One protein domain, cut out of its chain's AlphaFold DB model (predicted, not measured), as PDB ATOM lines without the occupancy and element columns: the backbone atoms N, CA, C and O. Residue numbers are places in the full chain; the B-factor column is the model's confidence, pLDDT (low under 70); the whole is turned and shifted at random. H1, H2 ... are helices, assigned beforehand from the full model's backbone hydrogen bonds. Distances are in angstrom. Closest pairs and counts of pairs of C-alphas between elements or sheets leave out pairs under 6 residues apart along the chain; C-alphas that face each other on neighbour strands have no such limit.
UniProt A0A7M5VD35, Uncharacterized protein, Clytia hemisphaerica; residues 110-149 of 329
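This is residues 110 to 149 of the 329 residues of an uncharacterized protein of Clytia hemisphaerica (UniProt A0A7M5VD35). Two helices follow one another end to end in an open, angled line, H2 running on in the same general direction as H1 after a bend of the chain at residues 124 to 126, and a short tail, residues 144 to 149, turns aside from the far end of H2. There is no packed core, and the outline is a rod spanning 53 by 14 by 7 A. The printed part has 40 residues with two named helices, H1 then H2, and no named strand; the class is all helix. The whole is extended, with a radius of gyration of the C-alphas of 16.5 A.

Begin with the longest helix, H2, residues 127 to 143, and look back to H1, residues 111 to 123. The two are close but not clearly touching: their closest C-alphas, those of Thr 123 and Asp 129, are 7.9 A apart. Their lines stand at a steep tilt of 38 degrees, only just past shallow, and they run the same way. Centre to centre they are 25.9 A apart. In H2 every O i to N i+4 pair is within hydrogen-bond range, while in H1 it is 6 of 9.

Find C-alpha 127 at (116.306, 228.650, 331.532); from there H2 runs 24.2 A to C-alpha 143 at (128.131, 242.179, 315.331). H1 begins at C-alpha 111, at (91.487, 224.616, 334.950), and runs 18.2 A to C-alpha 123.

The C-alphas of Thr 110 and Glu 149, the two farthest apart, are 53.6 A apart. Residues 110 to 137 and 139 to 145 stand free. The printed part has no cut, and the link from H1 to H2 is tight. In the B-factor column the model's pLDDT is under 70 at residues 110 to 125, 127 and 145 to 149; the mean of the printed part is 71.8.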
ATOM      1  N   THR A 110      87.259 224.972 334.663       53.62
ATOM      2  CA  THR A 110      88.023 226.137 334.177       53.62
ATOM      3  C   THR A 110      89.538 225.908 334.161       53.62
ATOM      4  O   THR A 110      90.231 226.537 333.369       53.62
ATOM      5  N   GLN A 111      90.056 224.953 334.943       54.06
ATOM      6  CA  GLN A 111      91.487 224.616 334.950       54.06
ATOM      7  C   GLN A 111      91.943 223.936 333.652       54.06
ATOM      8  O   GLN A 111      93.119 223.983 333.313       54.06
ATOM      9  N   VAL A 112      91.032 223.321 332.888       56.78
ATOM     10  CA  VAL A 112      91.386 222.682 331.608       56.78
ATOM     11  C   VAL A 112      91.705 223.726 330.532       56.78
ATOM     12  O   VAL A 112      92.581 223.498 329.703       56.78
ATOM     13  N   SER A 113      91.060 224.894 330.580       57.47
ATOM     14  CA  SER A 113      91.398 226.033 329.714       57.47
ATOM     15  C   SER A 113      92.715 226.706 330.116       57.47
ATOM     16  O   SER A 113      93.403 227.248 329.258       57.47
ATOM     17  N   GLU A 114      93.103 226.614 331.391       57.12
ATOM     18  CA  GLU A 114      94.384 227.114 331.906       57.12
ATOM     19  C   GLU A 114      95.558 226.163 331.631       57.12
ATOM     20  O   GLU A 114      96.702 226.600 331.672       57.12
ATOM     21  N   LEU A 115      95.321 224.888 331.289       65.19
ATOM     22  CA  LEU A 115      96.395 223.971 330.876       65.19
ATOM     23  C   LEU A 115      97.083 224.463 329.592       65.19
ATOM     24  O   LEU A 115      98.303 224.404 329.491       65.19
ATOM     25  N   GLY A 116      96.321 225.002 328.633       68.38
ATOM     26  CA  GLY A 116      96.876 225.537 327.383       68.38
ATOM     27  C   GLY A 116      97.735 226.792 327.583       68.38
ATOM     28  O   GLY A 116      98.750 226.967 326.907       68.38
ATOM     29  N   THR A 117      97.372 227.641 328.551       68.44
ATOM     30  CA  THR A 117      98.183 228.806 328.933       68.44
ATOM     31  C   THR A 117      99.348 228.414 329.836       68.44
ATOM     32  O   THR A 117     100.416 229.001 329.701       68.44
ATOM     33  N   ALA A 118      99.189 227.385 330.678       66.94
ATOM     34  CA  ALA A 118     100.239 226.857 331.544       66.94
ATOM     35  C   ALA A 118     101.435 226.342 330.734       66.94
ATOM     36  O   ALA A 118     102.554 226.731 331.043       66.94
ATOM     37  N   PHE A 119     101.216 225.583 329.651       62.47
ATOM     38  CA  PHE A 119     102.314 225.136 328.779       62.47
ATOM     39  C   PHE A 119     103.053 226.306 328.115       62.47
ATOM     40  O   PHE A 119     104.277 226.284 328.051       62.47
ATOM     41  N   SER A 120     102.330 227.348 327.690       69.00
ATOM     42  CA  SER A 120     102.933 228.549 327.082       69.00
ATOM     43  C   SER A 120     103.727 229.391 328.091       69.00
ATOM     44  O   SER A 120     104.743 229.991 327.742       69.00
ATOM     45  N   THR A 121     103.290 229.445 329.353       67.62
ATOM     46  CA  THR A 121     104.041 230.108 330.430       67.62
ATOM     47  C   THR A 121     105.191 229.253 330.963       67.62
ATOM     48  O   THR A 121     106.193 229.802 331.407       67.62
ATOM     49  N   GLU A 122     105.071 227.925 330.903       66.25
ATOM     50  CA  GLU A 122     106.090 226.974 331.362       66.25
ATOM     51  C   GLU A 122     107.266 226.883 330.380       66.25
ATOM     52  O   GLU A 122     108.408 226.716 330.805       66.25
ATOM     53  N   THR A 123     107.038 227.042 329.071       58.59
ATOM     54  CA  THR A 123     108.139 227.189 328.102       58.59
ATOM     55  C   THR A 123     108.962 228.451 328.365       58.59
ATOM     56  O   THR A 123     110.178 228.386 328.280       58.59
ATOM     57  N   ASN A 124     108.328 229.533 328.826       60.12
ATOM     58  CA  ASN A 124     108.993 230.806 329.135       60.12
ATOM     59  C   ASN A 124     109.686 230.836 330.521       60.12
ATOM     60  O   ASN A 124     110.315 231.829 330.877       60.12
ATOM     61  N   GLN A 125     109.543 229.782 331.338       60.59
ATOM     62  CA  GLN A 125     110.289 229.605 332.597       60.59
ATOM     63  C   GLN A 125     111.416 228.571 332.484       60.59
ATOM     64  O   GLN A 125     112.116 228.325 333.464       60.59
ATOM     65  N   ARG A 126     111.607 227.954 331.311       70.19
ATOM     66  CA  ARG A 126     112.809 227.157 331.063       70.19
ATOM     67  C   ARG A 126     113.979 228.120 330.895       70.19
ATOM     68  O   ARG A 126     113.920 229.043 330.088       70.19
ATOM     69  N   ASP A 127     115.065 227.867 331.620       68.19
ATOM     70  CA  ASP A 127     116.306 228.650 331.532       68.19
ATOM     71  C   ASP A 127     116.898 228.684 330.106       68.19
ATOM     72  O   ASP A 127     117.756 229.511 329.805       68.19
ATOM     73  N   GLU A 128     116.420 227.812 329.214       79.62
ATOM     74  CA  GLU A 128     116.736 227.774 327.785       79.62
ATOM     75  C   GLU A 128     116.442 229.109 327.082       79.62
ATOM     76  O   GLU A 128     117.303 229.604 326.357       79.62
ATOM     77  N   ASP A 129     115.294 229.745 327.346       82.62
ATOM     78  CA  ASP A 129     114.938 231.032 326.727       82.62
ATOM     79  C   ASP A 129     115.826 232.170 327.256       82.62
ATOM     80  O   ASP A 129     116.250 233.049 326.501       82.62
ATOM     81  N   VAL A 130     116.199 232.118 328.540       83.19
ATOM     82  CA  VAL A 130     117.152 233.059 329.153       83.19
ATOM     83  C   VAL A 130     118.540 232.910 328.524       83.19
ATOM     84  O   VAL A 130     119.202 233.905 328.214       83.19
ATOM     85  N   GLN A 131     118.983 231.674 328.286       84.62
ATOM     86  CA  GLN A 131     120.253 231.385 327.618       84.62
ATOM     87  C   GLN A 131     120.225 231.768 326.132       84.62
ATOM     88  O   GLN A 131     121.209 232.309 325.624       84.62
ATOM     89  N   LEU A 132     119.099 231.563 325.447       87.75
ATOM     90  CA  LEU A 132     118.903 231.948 324.051       87.75
ATOM     91  C   LEU A 132     118.906 233.474 323.886       87.75
ATOM     92  O   LEU A 132     119.582 233.986 322.994       87.75
ATOM     93  N   LEU A 133     118.248 234.216 324.782       87.69
ATOM     94  CA  LEU A 133     118.319 235.681 324.824       87.69
ATOM     95  C   LEU A 133     119.749 236.169 325.085       87.69
ATOM     96  O   LEU A 133     120.228 237.054 324.376       87.69
ATOM     97  N   LYS A 134     120.466 235.547 326.030       91.00
ATOM     98  CA  LYS A 134     121.882 235.850 326.297       91.00
ATOM     99  C   LYS A 134     122.757 235.616 325.060       91.00
ATOM    100  O   LYS A 134     123.595 236.459 324.744       91.00
ATOM    101  N   TYR A 135     122.538 234.519 324.336       90.75
ATOM    102  CA  TYR A 135     123.269 234.201 323.107       90.75
ATOM    103  C   TYR A 135     122.957 235.181 321.966       90.75
ATOM    104  O   TYR A 135     123.864 235.615 321.254       90.75
ATOM    105  N   ILE A 136     121.692 235.588 321.809       91.56
ATOM    106  CA  ILE A 136     121.294 236.617 320.835       91.56
ATOM    107  C   ILE A 136     121.945 237.958 321.182       91.56
ATOM    108  O   ILE A 136     122.493 238.619 320.297       91.56
ATOM    109  N   GLU A 137     121.928 238.362 322.453       87.62
ATOM    110  CA  GLU A 137     122.600 239.580 322.904       87.62
ATOM    111  C   GLU A 137     124.105 239.538 322.646       87.62
ATOM    112  O   GLU A 137     124.671 240.534 322.196       87.62
ATOM    113  N   GLU A 138     124.758 238.411 322.918       88.94
ATOM    114  CA  GLU A 138     126.184 238.214 322.658       88.94
ATOM    115  C   GLU A 138     126.485 238.276 321.153       88.94
ATOM    116  O   GLU A 138     127.384 239.003 320.728       88.94
ATOM    117  N   GLY A 139     125.675 237.618 320.319       88.44
ATOM    118  CA  GLY A 139     125.788 237.680 318.861       88.44
ATOM    119  C   GLY A 139     125.572 239.089 318.295       88.44
ATOM    120  O   GLY A 139     126.285 239.509 317.379       88.44
ATOM    121  N   LEU A 140     124.632 239.855 318.859       87.00
ATOM    122  CA  LEU A 140     124.410 241.260 318.506       87.00
ATOM    123  C   LEU A 140     125.547 242.163 318.994       87.00
ATOM    124  O   LEU A 140     125.940 243.068 318.262       87.00
ATOM    125  N   LYS A 141     126.106 241.923 320.186       83.00
ATOM    126  CA  LYS A 141     127.268 242.659 320.717       83.00
ATOM    127  C   LYS A 141     128.514 242.426 319.855       83.00
ATOM    128  O   LYS A 141     129.143 243.407 319.458       83.00
ATOM    129  N   LYS A 142     128.776 241.172 319.459       83.25
ATOM    130  CA  LYS A 142     129.838 240.790 318.508       83.25
ATOM    131  C   LYS A 142     129.657 241.466 317.147       83.25
ATOM    132  O   LYS A 142     130.598 242.044 316.615       83.25
ATOM    133  N   LYS A 143     128.434 241.478 316.597       80.69
ATOM    134  CA  LYS A 143     128.131 242.179 315.331       80.69
ATOM    135  C   LYS A 143     128.190 243.705 315.433       80.69
ATOM    136  O   LYS A 143     128.484 244.359 314.437       80.69
ATOM    137  N   ARG A 144     127.898 244.276 316.605       80.12
ATOM    138  CA  ARG A 144     127.965 245.722 316.866       80.12
ATOM    139  C   ARG A 144     129.402 246.212 317.102       80.12
ATOM    140  O   ARG A 144     129.591 247.411 317.267       80.12
ATOM    141  N   GLY A 145     130.397 245.318 317.093       62.44
ATOM    142  CA  GLY A 145     131.807 245.677 317.255       62.44
ATOM    143  C   GLY A 145     132.152 246.161 318.664       62.44
ATOM    144  O   GLY A 145     133.063 246.963 318.826       62.44
ATOM    145  N   ALA A 146     131.400 245.728 319.681       60.72
ATOM    146  CA  ALA A 146     131.807 245.929 321.064       60.72
ATOM    147  C   ALA A 146     132.786 244.807 321.428       60.72
ATOM    148  O   ALA A 146     132.354 243.695 321.732       60.72
ATOM    149  N   ASP A 147     134.079 245.102 321.328       53.19
ATOM    150  CA  ASP A 147     135.171 244.192 321.665       53.19
ATOM    151  C   ASP A 147     134.967 243.537 323.042       53.19
ATOM    152  O   ASP A 147     134.709 244.195 324.057       53.19
ATOM    153  N   GLU A 148     135.131 242.215 323.076       56.19
ATOM    154  CA  GLU A 148     135.050 241.375 324.277       56.19
ATOM    155  C   GLU A 148     136.217 241.592 325.257       56.19
ATOM    156  O   GLU A 148     136.314 240.906 326.272       56.19
ATOM    157  N   GLU A 149     137.086 242.576 325.029       50.25
ATOM    158  CA  GLU A 149     138.249 242.820 325.889       50.25
ATOM    159  C   GLU A 149     137.914 243.540 327.207       50.25
ATOM    160  O   GLU A 149     138.769 243.652 328.086       50.25
TER     161      GLU A 149